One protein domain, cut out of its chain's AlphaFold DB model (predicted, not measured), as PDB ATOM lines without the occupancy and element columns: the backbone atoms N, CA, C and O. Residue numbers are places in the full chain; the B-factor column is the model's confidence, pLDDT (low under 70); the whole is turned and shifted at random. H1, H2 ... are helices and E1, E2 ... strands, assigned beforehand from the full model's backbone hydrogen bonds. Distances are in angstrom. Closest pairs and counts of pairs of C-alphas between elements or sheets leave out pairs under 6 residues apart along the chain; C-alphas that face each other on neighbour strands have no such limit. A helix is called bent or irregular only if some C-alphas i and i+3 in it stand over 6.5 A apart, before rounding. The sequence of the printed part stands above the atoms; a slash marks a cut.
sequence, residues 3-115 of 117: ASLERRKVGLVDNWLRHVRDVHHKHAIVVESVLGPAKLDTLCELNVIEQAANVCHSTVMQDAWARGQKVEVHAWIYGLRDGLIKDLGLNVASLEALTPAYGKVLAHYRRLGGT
ATOM      1  N   ALA A   3       2.548 -42.958 -58.307       46.59
ATOM      2  CA  ALA A   3       3.686 -42.307 -58.972       46.59
ATOM      3  C   ALA A   3       5.071 -42.887 -58.599       46.59
ATOM      4  O   ALA A   3       6.057 -42.559 -59.246       46.59
ATOM      5  N   SER A   4       5.165 -43.747 -57.573       48.84
ATOM      6  CA  SER A   4       6.424 -44.390 -57.172       48.84
ATOM      7  C   SER A   4       6.800 -45.606 -58.001       48.84
ATOM      8  O   SER A   4       7.961 -46.016 -57.981       48.84
ATOM      9  N   LEU A   5       5.830 -46.189 -58.702       54.31
ATOM     10  CA  LEU A   5       6.040 -47.368 -59.533       54.31
ATOM     11  C   LEU A   5       6.347 -46.992 -60.990       54.31
ATOM     12  O   LEU A   5       6.921 -47.791 -61.727       54.31
ATOM     13  N   GLU A   6       6.059 -45.754 -61.391       50.84
ATOM     14  CA  GLU A   6       6.388 -45.229 -62.712       50.84
ATOM     15  C   GLU A   6       7.721 -44.476 -62.664       50.84
ATOM     16  O   GLU A   6       7.845 -43.425 -62.039       50.84
ATOM     17  N   ARG A   7       8.743 -45.020 -63.334       48.12
ATOM     18  CA  ARG A   7      10.099 -44.454 -63.430       48.12
ATOM     19  C   ARG A   7      10.122 -43.093 -64.149       48.12
ATOM     20  O   ARG A   7      10.579 -43.002 -65.286       48.12
ATOM     21  N   ARG A   8       9.698 -42.017 -63.489       45.41
ATOM     22  CA  ARG A   8       9.970 -40.636 -63.911       45.41
ATOM     23  C   ARG A   8      10.894 -39.971 -62.895       45.41
ATOM     24  O   ARG A   8      10.493 -39.689 -61.772       45.41
ATOM     25  N   LYS A   9      12.143 -39.747 -63.316       46.91
ATOM     26  CA  LYS A   9      13.174 -39.054 -62.534       46.91
ATOM     27  C   LYS A   9      12.777 -37.593 -62.345       46.91
ATOM     28  O   LYS A   9      12.827 -36.818 -63.298       46.91
ATOM     29  N   VAL A  10      12.403 -37.224 -61.125       48.53
ATOM     30  CA  VAL A  10      12.244 -35.828 -60.699       48.53
ATOM     31  C   VAL A  10      12.888 -35.720 -59.317       48.53
ATOM     32  O   VAL A  10      12.463 -36.387 -58.378       48.53
ATOM     33  N   GLY A  11      13.952 -34.923 -59.190       51.62
ATOM     34  CA  GLY A  11      15.004 -35.052 -58.163       51.62
ATOM     35  C   GLY A  11      14.630 -34.930 -56.673       51.62
ATOM     36  O   GLY A  11      15.486 -35.192 -55.835       51.62
ATOM     37  N   LEU A  12      13.384 -34.594 -56.316       47.47
ATOM     38  CA  LEU A  12      12.848 -34.684 -54.939       47.47
ATOM     39  C   LEU A  12      11.912 -35.883 -54.756       47.47
ATOM     40  O   LEU A  12      11.944 -36.562 -53.730       47.47
ATOM     41  N   VAL A  13      11.128 -36.180 -55.793       51.41
ATOM     42  CA  VAL A  13      10.314 -37.389 -55.877       51.41
ATOM     43  C   VAL A  13      11.237 -38.595 -55.783       51.41
ATOM     44  O   VAL A  13      10.983 -39.449 -54.952       51.41
ATOM     45  N   ASP A  14      12.376 -38.614 -56.480       53.47
ATOM     46  CA  ASP A  14      13.338 -39.727 -56.458       53.47
ATOM     47  C   ASP A  14      13.837 -40.117 -55.054       53.47
ATOM     48  O   ASP A  14      14.080 -41.303 -54.811       53.47
ATOM     49  N   ASN A  15      13.957 -39.161 -54.122       47.31
ATOM     50  CA  ASN A  15      14.314 -39.455 -52.731       47.31
ATOM     51  C   ASN A  15      13.128 -40.050 -51.955       47.31
ATOM     52  O   ASN A  15      13.283 -41.042 -51.248       47.31
ATOM     53  N   TRP A  16      11.925 -39.514 -52.159       60.09
ATOM     54  CA  TRP A  16      10.690 -40.102 -51.629       60.09
ATOM     55  C   TRP A  16      10.439 -41.516 -52.203       60.09
ATOM     56  O   TRP A  16      10.084 -42.435 -51.470       60.09
ATOM     57  N   LEU A  17      10.761 -41.733 -53.485       65.81
ATOM     58  CA  LEU A  17      10.726 -43.033 -54.163       65.81
ATOM     59  C   LEU A  17      11.798 -43.986 -53.645       65.81
ATOM     60  O   LEU A  17      11.632 -45.201 -53.727       65.81
ATOM     61  N   ARG A  18      12.944 -43.463 -53.199       70.62
ATOM     62  CA  ARG A  18      14.002 -44.268 -52.585       70.62
ATOM     63  C   ARG A  18      13.516 -44.824 -51.254       70.62
ATOM     64  O   ARG A  18      13.550 -46.032 -51.093       70.62
ATOM     65  N   HIS A  19      12.943 -43.988 -50.391       72.69
ATOM     66  CA  HIS A  19      12.403 -44.449 -49.111       72.69
ATOM     67  C   HIS A  19      11.318 -45.519 -49.283       72.69
ATOM     68  O   HIS A  19      11.394 -46.559 -48.643       72.69
ATOM     69  N   VAL A  20      10.370 -45.338 -50.210       79.06
ATOM     70  CA  VAL A  20       9.353 -46.370 -50.498       79.06
ATOM     71  C   VAL A  20       9.989 -47.669 -51.018       79.06
ATOM     72  O   VAL A  20       9.562 -48.761 -50.639       79.06
ATOM     73  N   ARG A  21      11.038 -47.579 -51.847       82.12
ATOM     74  CA  ARG A  21      11.805 -48.754 -52.297       82.12
ATOM     75  C   ARG A  21      12.556 -49.434 -51.157       82.12
ATOM     76  O   ARG A  21      12.610 -50.657 -51.136       82.12
ATOM     77  N   ASP A  22      13.107 -48.682 -50.216       87.50
ATOM     78  CA  ASP A  22      13.815 -49.245 -49.066       87.50
ATOM     79  C   ASP A  22      12.843 -50.008 -48.157       87.50
ATOM     80  O   ASP A  22      13.139 -51.133 -47.753       87.50
ATOM     81  N   VAL A  23      11.641 -49.463 -47.928       90.06
ATOM     82  CA  VAL A  23      10.548 -50.166 -47.232       90.06
ATOM     83  C   VAL A  23      10.163 -51.444 -47.978       90.06
ATOM     84  O   VAL A  23      10.047 -52.503 -47.360       90.06
ATOM     85  N   HIS A  24      10.011 -51.373 -49.303       89.25
ATOM     86  CA  HIS A  24       9.724 -52.545 -50.126       89.25
ATOM     87  C   HIS A  24      10.804 -53.621 -49.974       89.25
ATOM     88  O   HIS A  24      10.480 -54.778 -49.743       89.25
ATOM     89  N   HIS A  25      12.086 -53.261 -50.080       89.62
ATOM     90  CA  HIS A  25      13.185 -54.216 -49.928       89.62
ATOM     91  C   HIS A  25      13.229 -54.821 -48.523       89.62
ATOM     92  O   HIS A  25      13.357 -56.037 -48.389       89.62
ATOM     93  N   LYS A  26      13.068 -53.998 -47.480       91.94
ATOM     94  CA  LYS A  26      13.048 -54.441 -46.080       91.94
ATOM     95  C   LYS A  26      11.940 -55.464 -45.814       91.94
ATOM     96  O   LYS A  26      12.145 -56.405 -45.050       91.94
ATOM     97  N   HIS A  27      10.793 -55.306 -46.474       92.88
ATOM     98  CA  HIS A  27       9.604 -56.141 -46.280       92.88
ATOM     99  C   HIS A  27       9.241 -56.988 -47.494       92.88
ATOM    100  O   HIS A  27       8.088 -57.400 -47.624       92.88
ATOM    101  N   ALA A  28      10.209 -57.289 -48.363       89.62
ATOM    102  CA  ALA A  28       9.954 -57.943 -49.644       89.62
ATOM    103  C   ALA A  28       9.173 -59.254 -49.487       89.62
ATOM    104  O   ALA A  28       8.233 -59.491 -50.228       89.62
ATOM    105  N   ILE A  29       9.484 -60.059 -48.464       90.00
ATOM    106  CA  ILE A  29       8.768 -61.315 -48.178       90.00
ATOM    107  C   ILE A  29       7.261 -61.079 -47.995       90.00
ATOM    108  O   ILE A  29       6.447 -61.820 -48.535       90.00
ATOM    109  N   VAL A  30       6.884 -60.044 -47.242       90.06
ATOM    110  CA  VAL A  30       5.476 -59.711 -46.988       90.06
ATOM    111  C   VAL A  30       4.842 -59.133 -48.247       90.06
ATOM    112  O   VAL A  30       3.781 -59.583 -48.663       90.06
ATOM    113  N   VAL A  31       5.495 -58.158 -48.879       89.62
ATOM    114  CA  VAL A  31       4.928 -57.452 -50.034       89.62
ATOM    115  C   VAL A  31       4.756 -58.391 -51.228       89.62
ATOM    116  O   VAL A  31       3.711 -58.372 -51.869       89.62
ATOM    117  N   GLU A  32       5.738 -59.247 -51.508       89.31
ATOM    118  CA  GLU A  32       5.696 -60.196 -52.627       89.31
ATOM    119  C   GLU A  32       4.696 -61.337 -52.420       89.31
ATOM    120  O   GLU A  32       4.223 -61.905 -53.400       89.31
ATOM    121  N   SER A  33       4.313 -61.632 -51.175       90.19
ATOM    122  CA  SER A  33       3.253 -62.608 -50.887       90.19
ATOM    123  C   SER A  33       1.837 -62.093 -51.184       90.19
ATOM    124  O   SER A  33       0.899 -62.881 -51.258       90.19
ATOM    125  N   VAL A  34       1.665 -60.781 -51.391       88.06
ATOM    126  CA  VAL A  34       0.366 -60.167 -51.696       88.06
ATOM    127  C   VAL A  34       0.243 -59.896 -53.196       88.06
ATOM    128  O   VAL A  34       1.108 -59.268 -53.812       88.06
ATOM    129  N   LEU A  35      -0.869 -60.335 -53.792       85.44
ATOM    130  CA  LEU A  35      -1.146 -60.184 -55.220       85.44
ATOM    131  C   LEU A  35      -2.132 -59.044 -55.512       85.44
ATOM    132  O   LEU A  35      -2.970 -58.668 -54.692       85.44
ATOM    133  N   GLY A  36      -2.050 -58.512 -56.732       84.69
ATOM    134  CA  GLY A  36      -3.007 -57.534 -57.247       84.69
ATOM    135  C   GLY A  36      -2.966 -56.172 -56.534       84.69
ATOM    136  O   GLY A  36      -1.930 -55.781 -55.988       84.69
ATOM    137  N   PRO A  37      -4.080 -55.415 -56.540       79.44
ATOM    138  CA  PRO A  37      -4.145 -54.067 -55.967       79.44
ATOM    139  C   PRO A  37      -3.769 -53.996 -54.477       79.44
ATOM    140  O   PRO A  37      -3.207 -52.995 -54.035       79.44
ATOM    141  N   ALA A  38      -3.996 -55.082 -53.727       85.25
ATOM    142  CA  ALA A  38      -3.673 -55.184 -52.305       85.25
ATOM    143  C   ALA A  38      -2.164 -55.103 -52.014       85.25
ATOM    144  O   ALA A  38      -1.778 -54.733 -50.905       85.25
ATOM    145  N   LYS A  39      -1.297 -55.394 -52.999       87.12
ATOM    146  CA  LYS A  39       0.159 -55.240 -52.851       87.12
ATOM    147  C   LYS A  39       0.532 -53.781 -52.591       87.12
ATOM    148  O   LYS A  39       1.342 -53.492 -51.711       87.12
ATOM    149  N   LEU A  40      -0.069 -52.860 -53.349       84.50
ATOM    150  CA  LEU A  40       0.194 -51.431 -53.194       84.50
ATOM    151  C   LEU A  40      -0.313 -50.935 -51.841       84.50
ATOM    152  O   LEU A  40       0.420 -50.231 -51.152       84.50
ATOM    153  N   ASP A  41      -1.524 -51.335 -51.454       86.94
ATOM    154  CA  ASP A  41      -2.110 -50.986 -50.156       86.94
ATOM    155  C   ASP A  41      -1.232 -51.512 -48.997       86.94
ATOM    156  O   ASP A  41      -0.863 -50.746 -48.108       86.94
ATOM    157  N   THR A  42      -0.752 -52.759 -49.077       90.31
ATOM    158  CA  THR A  42       0.187 -53.348 -48.099       90.31
ATOM    159  C   THR A  42       1.497 -52.563 -48.004       90.31
ATOM    160  O   THR A  42       1.986 -52.287 -46.908       90.31
ATOM    161  N   LEU A  43       2.071 -52.147 -49.138       90.69
ATOM    162  CA  LEU A  43       3.272 -51.309 -49.138       90.69
ATOM    163  C   LEU A  43       3.003 -49.933 -48.504       90.69
ATOM    164  O   LEU A  43       3.896 -49.373 -47.866       90.69
ATOM    165  N   CYS A  44       1.787 -49.385 -48.641       90.12
ATOM    166  CA  CYS A  44       1.403 -48.120 -48.004       90.12
ATOM    167  C   CYS A  44       1.386 -48.260 -46.493       90.12
ATOM    168  O   CYS A  44       1.970 -47.438 -45.791       90.12
ATOM    169  N   GLU A  45       0.751 -49.321 -46.017       92.94
ATOM    170  CA  GLU A  45       0.632 -49.626 -44.600       92.94
ATOM    171  C   GLU A  45       2.011 -49.848 -43.973       92.94
ATOM    172  O   GLU A  45       2.351 -49.198 -42.983       92.94
ATOM    173  N   LEU A  46       2.861 -50.662 -44.606       93.81
ATOM    174  CA  LEU A  46       4.240 -50.877 -44.161       93.81
ATOM    175  C   LEU A  46       5.054 -49.581 -44.156       93.81
ATOM    176  O   LEU A  46       5.813 -49.346 -43.220       93.81
ATOM    177  N   ASN A  47       4.871 -48.702 -45.142       91.94
ATOM    178  CA  ASN A  47       5.547 -47.409 -45.154       91.94
ATOM    179  C   ASN A  47       5.125 -46.520 -43.973       91.94
ATOM    180  O   ASN A  47       5.976 -45.868 -43.377       91.94
ATOM    181  N   VAL A  48       3.842 -46.501 -43.598       93.81
ATOM    182  CA  VAL A  48       3.382 -45.752 -42.413       93.81
ATOM    183  C   VAL A  48       3.997 -46.328 -41.133       93.81
ATOM    184  O   VAL A  48       4.503 -45.570 -40.307       93.81
ATOM    185  N   ILE A  49       4.016 -47.656 -40.995       95.25
ATOM    186  CA  ILE A  49       4.612 -48.354 -39.844       95.25
ATOM    187  C   ILE A  49       6.108 -48.024 -39.717       95.25
ATOM    188  O   ILE A  49       6.582 -47.720 -38.623       95.25
ATOM    189  N   GLU A  50       6.847 -48.031 -40.829       94.81
ATOM    190  CA  GLU A  50       8.266 -47.659 -40.856       94.81
ATOM    191  C   GLU A  50       8.504 -46.216 -40.430       94.81
ATOM    192  O   GLU A  50       9.398 -45.945 -39.630       94.81
ATOM    193  N   GLN A  51       7.697 -45.277 -40.922       92.94
ATOM    194  CA  GLN A  51       7.885 -43.873 -40.568       92.94
ATOM    195  C   GLN A  51       7.510 -43.587 -39.116       92.94
ATOM    196  O   GLN A  51       8.203 -42.819 -38.454       92.94
ATOM    197  N   ALA A  52       6.489 -44.253 -38.579       95.81
ATOM    198  CA  ALA A  52       6.182 -44.190 -37.156       95.81
ATOM    199  C   ALA A  52       7.343 -44.738 -36.301       95.81
ATOM    200  O   ALA A  52       7.724 -44.111 -35.310       95.81
ATOM    201  N   ALA A  53       7.979 -45.841 -36.712       96.25
ATOM    202  CA  ALA A  53       9.182 -46.348 -36.048       96.25
ATOM    203  C   ALA A  53      10.360 -45.356 -36.134       96.25
ATOM    204  O   ALA A  53      11.036 -45.114 -35.134       96.25
ATOM    205  N   ASN A  54      10.568 -44.714 -37.288       95.19
ATOM    206  CA  ASN A  54      11.594 -43.678 -37.447       95.19
ATOM    207  C   ASN A  54      11.340 -42.464 -36.538       95.19
ATOM    208  O   ASN A  54      12.283 -41.932 -35.954       95.19
ATOM    209  N   VAL A  55      10.079 -42.049 -36.366       96.31
ATOM    210  CA  VAL A  55       9.704 -40.987 -35.415       96.31
ATOM    211  C   VAL A  55      10.073 -41.393 -33.990       96.31
ATOM    212  O   VAL A  55      10.703 -40.600 -33.291       96.31
ATOM    213  N   CYS A  56       9.777 -42.630 -33.583       97.12
ATOM    214  CA  CYS A  56      10.163 -43.150 -32.267       97.12
ATOM    215  C   CYS A  56      11.689 -43.137 -32.052       97.12
ATOM    216  O   CYS A  56      12.153 -42.905 -30.941       97.12
ATOM    217  N   HIS A  57      12.475 -43.348 -33.113       96.75
ATOM    218  CA  HIS A  57      13.937 -43.283 -33.067       96.75
ATOM    219  C   HIS A  57      14.513 -41.863 -33.143       96.75
ATOM    220  O   HIS A  57      15.710 -41.693 -32.912       96.75
ATOM    221  N   SER A  58      13.710 -40.839 -33.436       97.50
ATOM    222  CA  SER A  58      14.200 -39.460 -33.472       97.50
ATOM    223  C   SER A  58      14.664 -38.987 -32.093       97.50
ATOM    224  O   SER A  58      14.086 -39.350 -31.067       97.50
ATOM    225  N   THR A  59      15.684 -38.128 -32.062       96.06
ATOM    226  CA  THR A  59      16.188 -37.531 -30.815       96.06
ATOM    227  C   THR A  59      15.090 -36.777 -30.073       96.06
ATOM    228  O   THR A  59      14.955 -36.931 -28.869       96.06
ATOM    229  N   VAL A  60      14.222 -36.061 -30.793       97.56
ATOM    230  CA  VAL A  60      13.093 -35.316 -30.216       97.56
ATOM    231  C   VAL A  60      12.164 -36.220 -29.400       97.56
ATOM    232  O   VAL A  60      11.772 -35.850 -28.291       97.56
ATOM    233  N   MET A  61      11.807 -37.393 -29.934       97.75
ATOM    234  CA  MET A  61      10.936 -38.338 -29.230       97.75
ATOM    235  C   MET A  61      11.646 -39.010 -28.062       97.75
ATOM    236  O   MET A  61      11.077 -39.097 -26.977       97.75
ATOM    237  N   GLN A  62      12.897 -39.426 -28.253       97.31
ATOM    238  CA  GLN A  62      13.680 -40.030 -27.178       97.31
ATOM    239  C   GLN A  62      13.898 -39.048 -26.020       97.31
ATOM    240  O   GLN A  62      13.674 -39.416 -24.871       97.31
ATOM    241  N   ASP A  63      14.213 -37.785 -26.306       97.81
ATOM    242  CA  ASP A  63      14.348 -36.728 -25.300       97.81
ATOM    243  C   ASP A  63      13.017 -36.448 -24.591       97.81
ATOM    244  O   ASP A  63      13.003 -36.085 -23.413       97.81
ATOM    245  N   ALA A  64      11.882 -36.577 -25.293       97.88
ATOM    246  CA  ALA A  64      10.550 -36.438 -24.701       97.88
ATOM    247  C   ALA A  64      10.263 -37.544 -23.694       97.88
ATOM    248  O   ALA A  64       9.872 -37.253 -22.561       97.88
ATOM    249  N   TRP A  65      10.530 -38.791 -24.061       98.19
ATOM    250  CA  TRP A  65      10.376 -39.909 -23.143       98.19
ATOM    251  C   TRP A  65      11.387 -39.860 -21.994       98.19
ATOM    252  O   TRP A  65      10.999 -40.056 -20.844       98.19
ATOM    253  N   ALA A  66      12.643 -39.491 -22.260       97.19
ATOM    254  CA  ALA A  66      13.693 -39.387 -21.247       97.19
ATOM    255  C   ALA A  66      13.384 -38.333 -20.170       97.19
ATOM    256  O   ALA A  66      13.668 -38.555 -18.995       97.19
ATOM    257  N   ARG A  67      12.747 -37.208 -20.537       97.38
ATOM    258  CA  ARG A  67      12.287 -36.194 -19.566       97.38
ATOM    259  C   ARG A  67      10.938 -36.518 -18.910       97.38
ATOM    260  O   ARG A  67      10.398 -35.679 -18.193       97.38
ATOM    261  N   GLY A  68      10.363 -37.694 -19.175       96.88
ATOM    262  CA  GLY A  68       9.084 -38.134 -18.613       96.88
ATOM    263  C   GLY A  68       7.844 -37.482 -19.235       96.88
ATOM    264  O   GLY A  68       6.768 -37.515 -18.633       96.88
ATOM    265  N   GLN A  69       7.953 -36.877 -20.423       97.81
ATOM    266  CA  GLN A  69       6.788 -36.340 -21.123       97.81
ATOM    267  C   GLN A  69       5.890 -37.484 -21.611       97.81
ATOM    268  O   GLN A  69       6.338 -38.397 -22.300       97.81
ATOM    269  N   LYS A  70       4.594 -37.399 -21.294       97.38
ATOM    270  CA  LYS A  70       3.576 -38.354 -21.750       97.38
ATOM    271  C   LYS A  70       3.201 -38.059 -23.203       97.38
ATOM    272  O   LYS A  70       2.388 -37.175 -23.462       97.38
ATOM    273  N   VAL A  71       3.833 -38.759 -24.138       97.31
ATOM    274  CA  VAL A  71       3.570 -38.660 -25.580       97.31
ATOM    275  C   VAL A  71       3.600 -40.053 -26.204       97.31
ATOM    276  O   VAL A  71       4.441 -40.876 -25.843       97.31
ATOM    277  N   GLU A  72       2.687 -40.307 -27.137       97.50
ATOM    278  CA  GLU A  72       2.549 -41.585 -27.836       97.50
ATOM    279  C   GLU A  72       2.632 -41.386 -29.351       97.50
ATOM    280  O   GLU A  72       2.264 -40.336 -29.882       97.50
ATOM    281  N   VAL A  73       3.128 -42.406 -30.047       97.50
ATOM    282  CA  VAL A  73       3.190 -42.466 -31.509       97.50
ATOM    283  C   VAL A  73       2.232 -43.547 -31.992       97.50
ATOM    284  O   VAL A  73       2.328 -44.696 -31.558       97.50
ATOM    285  N   HIS A  74       1.343 -43.174 -32.913       97.12
ATOM    286  CA  HIS A  74       0.336 -44.049 -33.511       97.12
ATOM    287  C   HIS A  74       0.524 -44.127 -35.028       97.12
ATOM    288  O   HIS A  74       0.788 -43.114 -35.682       97.12
ATOM    289  N   ALA A  75       0.366 -45.319 -35.600       96.25
ATOM    290  CA  ALA A  75       0.433 -45.540 -37.042       96.25
ATOM    291  C   ALA A  75      -0.968 -45.739 -37.631       96.25
ATOM    292  O   ALA A  75      -1.536 -46.825 -37.525       96.25
ATOM    293  N   TRP A  76      -1.501 -44.711 -38.294       95.12
ATOM    294  CA  TRP A  76      -2.817 -44.746 -38.937       95.12
ATOM    295  C   TRP A  76      -2.725 -44.454 -40.432       95.12
ATOM    296  O   TRP A  76      -1.885 -43.671 -40.878       95.12
ATOM    297  N   ILE A  77      -3.625 -45.052 -41.208       91.88
ATOM    298  CA  ILE A  77      -3.789 -44.766 -42.635       91.88
ATOM    299  C   ILE A  77      -5.243 -44.411 -42.937       91.88
ATOM    300  O   ILE A  77      -6.159 -44.949 -42.324       91.88
ATOM    301  N   TYR A  78      -5.448 -43.496 -43.881       88.94
ATOM    302  CA  TYR A  78      -6.771 -43.060 -44.316       88.94
ATOM    303  C   TYR A  78      -7.052 -43.541 -45.739       88.94
ATOM    304  O   TYR A  78      -6.288 -43.248 -46.666       88.94
ATOM    305  N   GLY A  79      -8.149 -44.271 -45.913       85.44
ATOM    306  CA  GLY A  79      -8.631 -44.698 -47.216       85.44
ATOM    307  C   GLY A  79      -9.376 -43.567 -47.921       85.44
ATOM    308  O   GLY A  79     -10.438 -43.136 -47.492       85.44
ATOM    309  N   LEU A  80      -8.856 -43.096 -49.057       80.50
ATOM    310  CA  LEU A  80      -9.556 -42.086 -49.869       80.50
ATOM    311  C   LEU A  80     -10.821 -42.636 -50.554       80.50
ATOM    312  O   LEU A  80     -11.659 -41.861 -51.001       80.50
ATOM    313  N   ARG A  81     -10.926 -43.964 -50.685       78.62
ATOM    314  CA  ARG A  81     -12.025 -44.647 -51.385       78.62
ATOM    315  C   ARG A  81     -13.264 -44.809 -50.506       78.62
ATOM    316  O   ARG A  81     -14.375 -44.673 -51.001       78.62
ATOM    317  N   ASP A  82     -13.061 -45.118 -49.232       79.56
ATOM    318  CA  ASP A  82     -14.102 -45.449 -48.255       79.56
ATOM    319  C   ASP A  82     -14.214 -44.416 -47.123       79.56
ATOM    320  O   ASP A  82     -15.189 -44.428 -46.376       79.56
ATOM    321  N   GLY A  83     -13.249 -43.499 -47.008       86.19
ATOM    322  CA  GLY A  83     -13.208 -42.478 -45.966       86.19
ATOM    323  C   GLY A  83     -12.876 -43.029 -44.579       86.19
ATOM    324  O   GLY A  83     -13.130 -42.353 -43.582       86.19
ATOM    325  N   LEU A  84     -12.343 -44.252 -44.489       88.12
ATOM    326  CA  LEU A  84     -12.092 -44.911 -43.210       88.12
ATOM    327  C   LEU A  84     -10.647 -44.717 -42.752       88.12
ATOM    328  O   LEU A  84      -9.695 -44.845 -43.526       88.12
ATOM    329  N   ILE A  85     -10.485 -44.433 -41.457       91.00
ATOM    330  CA  ILE A  85      -9.189 -44.507 -40.782       91.00
ATOM    331  C   ILE A  85      -8.981 -45.950 -40.329       91.00
ATOM    332  O   ILE A  85      -9.818 -46.520 -39.631       91.00
ATOM    333  N   LYS A  86      -7.840 -46.524 -40.699       91.44
ATOM    334  CA  LYS A  86      -7.381 -47.829 -40.236       91.44
ATOM    335  C   LYS A  86      -6.214 -47.641 -39.272       91.44
ATOM    336  O   LYS A  86      -5.193 -47.051 -39.637       91.44
ATOM    337  N   ASP A  87      -6.361 -48.181 -38.064       94.25
ATOM    338  CA  ASP A  87      -5.252 -48.349 -37.126       94.25
ATOM    339  C   ASP A  87      -4.382 -49.539 -37.561       94.25
ATOM    340  O   ASP A  87      -4.888 -50.636 -37.806       94.25
ATOM    341  N   LEU A  88      -3.073 -49.316 -37.698       94.81
ATOM    342  CA  LEU A  88      -2.098 -50.323 -38.125       94.81
ATOM    343  C   LEU A  88      -1.472 -51.088 -36.949       94.81
ATOM    344  O   LEU A  88      -0.630 -51.962 -37.164       94.81
ATOM    345  N   GLY A  89      -1.878 -50.780 -35.714       92.56
ATOM    346  CA  GLY A  89      -1.523 -51.516 -34.501       92.56
ATOM    347  C   GLY A  89      -0.160 -51.163 -33.906       92.56
ATOM    348  O   GLY A  89       0.251 -51.792 -32.928       92.56
ATOM    349  N   LEU A  90       0.548 -50.175 -34.465       95.88
ATOM    350  CA  LEU A  90       1.773 -49.636 -33.875       95.88
ATOM    351  C   LEU A  90       1.425 -48.417 -33.014       95.88
ATOM    352  O   LEU A  90       1.322 -47.306 -33.527       95.88
ATOM    353  N   ASN A  91       1.263 -48.662 -31.714       95.00
ATOM    354  CA  ASN A  91       0.944 -47.667 -30.690       95.00
ATOM    355  C   ASN A  91       2.036 -47.723 -29.611       95.00
ATOM    356  O   ASN A  91       2.163 -48.735 -28.915       95.00
ATOM    357  N   VAL A  92       2.881 -46.693 -29.533       96.88
ATOM    358  CA  VAL A  92       4.149 -46.730 -28.785       96.88
ATOM    359  C   VAL A  92       4.280 -45.510 -27.876       96.88
ATOM    360  O   VAL A  92       4.306 -44.379 -28.351       96.88
ATOM    361  N   ALA A  93       4.413 -45.756 -26.571       96.50
ATOM    362  CA  ALA A  93       4.551 -44.724 -25.536       96.50
ATOM    363  C   ALA A  93       5.979 -44.593 -24.970       96.50
ATOM    364  O   ALA A  93       6.220 -43.766 -24.094       96.50
ATOM    365  N   SER A  94       6.913 -45.436 -25.422       96.38
ATOM    366  CA  SER A  94       8.323 -45.397 -25.028       96.38
ATOM    367  C   SER A  94       9.192 -46.147 -26.040       96.38
ATOM    368  O   SER A  94       8.694 -46.972 -26.811       96.38
ATOM    369  N   LEU A  95      10.506 -45.916 -26.017       94.25
ATOM    370  CA  LEU A  95      11.428 -46.606 -26.919       94.25
ATOM    371  C   LEU A  95      11.480 -48.120 -26.641       94.25
ATOM    372  O   LEU A  95      11.571 -48.920 -27.570       94.25
ATOM    373  N   GLU A  96      11.355 -48.531 -25.380       96.06
ATOM    374  CA  GLU A  96      11.352 -49.939 -24.961       96.06
ATOM    375  C   GLU A  96      10.134 -50.695 -25.511       96.06
ATOM    376  O   GLU A  96      10.223 -51.882 -25.832       96.06
ATOM    377  N   ALA A  97       8.998 -50.007 -25.660       96.06
ATOM    378  CA  ALA A  97       7.776 -50.581 -26.213       96.06
ATOM    379  C   ALA A  97       7.813 -50.731 -27.746       96.06
ATOM    380  O   ALA A  97       7.037 -51.518 -28.297       96.06
ATOM    381  N   LEU A  98       8.716 -50.027 -28.443       96.38
ATOM    382  CA  LEU A  98       8.770 -50.005 -29.906       96.38
ATOM    383  C   LEU A  98       9.043 -51.389 -30.499       96.38
ATOM    384  O   LEU A  98       8.249 -51.887 -31.295       96.38
ATOM    385  N   THR A  99      10.148 -52.024 -30.108       96.00
ATOM    386  CA  THR A  99      10.572 -53.327 -30.643       96.00
ATOM    387  C   THR A  99       9.486 -54.407 -30.520       96.00
ATOM    388  O   THR A  99       9.157 -55.030 -31.536       96.00
ATOM    389  N   PRO A 100       8.877 -54.647 -29.337       96.62
ATOM    390  CA  PRO A 100       7.823 -55.650 -29.220       96.62
ATOM    391  C   PRO A 100       6.548 -55.272 -29.989       96.62
ATOM    392  O   PRO A 100       5.918 -56.161 -30.564       96.62
ATOM    393  N   ALA A 101       6.158 -53.994 -30.038       96.44
ATOM    394  CA  ALA A 101       4.984 -53.558 -30.798       96.44
ATOM    395  C   ALA A 101       5.192 -53.747 -32.309       96.44
ATOM    396  O   ALA A 101       4.380 -54.380 -32.985       96.44
ATOM    397  N   TYR A 102       6.334 -53.296 -32.819       95.75
ATOM    398  CA  TYR A 102       6.715 -53.429 -34.219       95.75
ATOM    399  C   TYR A 102       6.803 -54.904 -34.652       95.75
ATOM    400  O   TYR A 102       6.258 -55.286 -35.689       95.75
ATOM    401  N   GLY A 103       7.382 -55.776 -33.818       94.81
ATOM    402  CA  GLY A 103       7.408 -57.220 -34.068       94.81
ATOM    403  C   GLY A 103       6.012 -57.853 -34.166       94.81
ATOM    404  O   GLY A 103       5.766 -58.662 -35.065       94.81
ATOM    405  N   LYS A 104       5.074 -57.459 -33.290       95.25
ATOM    406  CA  LYS A 104       3.673 -57.924 -33.337       95.25
ATOM    407  C   LYS A 104       2.980 -57.508 -34.634       95.25
ATOM    408  O   LYS A 104       2.307 -58.338 -35.249       95.25
ATOM    409  N   VAL A 105       3.180 -56.261 -35.060       94.56
ATOM    410  CA  VAL A 105       2.628 -55.730 -36.313       94.56
ATOM    411  C   VAL A 105       3.183 -56.503 -37.509       94.56
ATOM    412  O   VAL A 105       2.410 -57.044 -38.295       94.56
ATOM    413  N   LEU A 106       4.502 -56.681 -37.620       93.12
ATOM    414  CA  LEU A 106       5.077 -57.450 -38.732       93.12
ATOM    415  C   LEU A 106       4.611 -58.911 -38.754       93.12
ATOM    416  O   LEU A 106       4.370 -59.469 -39.824       93.12
ATOM    417  N   ALA A 107       4.452 -59.539 -37.587       93.00
ATOM    418  CA  ALA A 107       3.911 -60.891 -37.505       93.00
ATOM    419  C   ALA A 107       2.463 -60.966 -38.021       93.00
ATOM    420  O   ALA A 107       2.093 -61.963 -38.638       93.00
ATOM    421  N   HIS A 108       1.651 -59.927 -37.798       91.94
ATOM    422  CA  HIS A 108       0.304 -59.830 -38.362       91.94
ATOM    423  C   HIS A 108       0.333 -59.775 -39.897       91.94
ATOM    424  O   HIS A 108      -0.321 -60.597 -40.538       91.94
ATOM    425  N   TYR A 109       1.162 -58.911 -40.488       89.38
ATOM    426  CA  TYR A 109       1.274 -58.805 -41.948       89.38
ATOM    427  C   TYR A 109       1.824 -60.070 -42.615       89.38
ATOM    428  O   TYR A 109       1.349 -60.462 -43.679       89.38
ATOM    429  N   ARG A 110       2.768 -60.767 -41.972       87.88
ATOM    430  CA  ARG A 110       3.260 -62.069 -42.459       87.88
ATOM    431  C   ARG A 110       2.161 -63.130 -42.502       87.88
ATOM    432  O   ARG A 110       2.158 -63.950 -43.411       87.88
ATOM    433  N   ARG A 111       1.229 -63.120 -41.539       85.88
ATOM    434  CA  ARG A 111       0.086 -64.048 -41.540       85.88
ATOM    435  C   ARG A 111      -0.900 -63.735 -42.661       85.88
ATOM    436  O   ARG A 111      -1.339 -64.664 -43.323       85.88
ATOM    437  N   LEU A 112      -1.201 -62.458 -42.901       76.12
ATOM    438  CA  LEU A 112      -2.099 -62.047 -43.989       76.12
ATOM    439  C   LEU A 112      -1.543 -62.419 -45.372       76.12
ATOM    440  O   LEU A 112      -2.278 -62.923 -46.218       76.12
ATOM    441  N   GLY A 113      -0.236 -62.242 -45.574       63.06
ATOM    442  CA  GLY A 113       0.451 -62.647 -46.802       63.06
ATOM    443  C   GLY A 113       0.469 -64.161 -47.061       63.06
ATOM    444  O   GLY A 113       0.535 -64.592 -48.204       63.06
ATOM    445  N   GLY A 114       0.358 -64.986 -46.013       52.44
ATOM    446  CA  GLY A 114       0.337 -66.450 -46.123       52.44
ATOM    447  C   GLY A 114      -1.039 -67.070 -46.393       52.44
ATOM    448  O   GLY A 114      -1.120 -68.276 -46.598       52.44
ATOM    449  N   THR A 115      -2.120 -66.283 -46.377       43.53
ATOM    450  CA  THR A 115      -3.507 -66.780 -46.523       43.53
ATOM    451  C   THR A 115      -4.078 -66.697 -47.944       43.53
ATOM    452  O   THR A 115      -5.258 -66.975 -48.139       43.53
TER     453      THR A 115
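This is residues 3 to 115 of the 117 residues of the protein "Carbonic anhydrase 2" of Opitutae bacterium (UniProt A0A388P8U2). What does one see first? The long helix H3 runs through the middle with H5 side by side with it, and the two-stranded hairpin of E1 and E2 packs along them, E1 on H3 and E2 on both. H1 stands across H3 and meets it with residues 20 to 24, short H2 packs on one end of this helix pair, and H4 lies near the other. What is it made of, and how large? The printed part has 113 residues, with five named helices and two named strands in the order H1, H2, H3, H4, E1, E2, H5; the sheet, E1 - E2, is antiparallel and the class is mostly helix. It is compact, with a radius of gyration of the C-alphas of 15.4 A and spans of 44 by 38 by 29 A.

How do the strands pair? E1, residues 73 to 78, and E2, residues 85 to 92, form an antiparallel hairpin at 166 degrees, with N 75 and O 90 3.0 A apart and N 86 and O 77 2.8 A apart, both within hydrogen-bond range. What is near the sheet? The closest C-alphas of E1 and H3, residues 37 to 57, are those of Ala 75 and Ile 49, 5.8 A apart. Those of E2 and H5, residues 95 to 113, are those of Val 92 and Leu 98, 5.8 A apart. What does the hub, H3, touch? With residues 49 to 57 alone it touches H5, opposite ways at a shallow tilt of 9 degrees, closest at the C-alphas of Cys 56 and Leu 95, 6.5 A. With residues 43 to 50 alone it touches H1, residues 13 to 26, about perpendicular at 86 degrees, closest at the C-alphas of Asn 47 and Val 23, 6.1 A. It also touches H2, residues 28 to 32, closest at the C-alphas of Lys 39 and Val 31, 6.0 A; H4, residues 59 to 66, is close but not clearly touching, with the C-alphas of Val 55 and Met 61 6.8 A apart. Are the helix backbones whole? Every O i to N i+4 pair is within hydrogen-bond range in H1, H2, H3 and H4, and 13 of 15 in H5.

How long are the elements? From first to last C-alpha E1 measures 16.2 A, E2 18.1 A, H3 31.1 A, H5 27.8 A and H1 19.9 A. Where are the anchors? C-alpha 13 begins H1 at (10.314, -37.389, -55.877), and C-alpha 113 ends H5 at (0.451, -62.647, -46.802). Is any element uneven? E2 bends by 67 degrees at residue 89, and H5 is only just irregular, with C-alphas 96 and 99 6.7 A apart.

How far does it reach? The two C-alphas farthest apart are those of Gly 36 and Arg 67, 45.9 A. Is it unbroken? The printed part has no cut, and no link between named elements is long. Where is confidence low? The model's pLDDT is under 70 at residues 3 to 17 and 113 to 115.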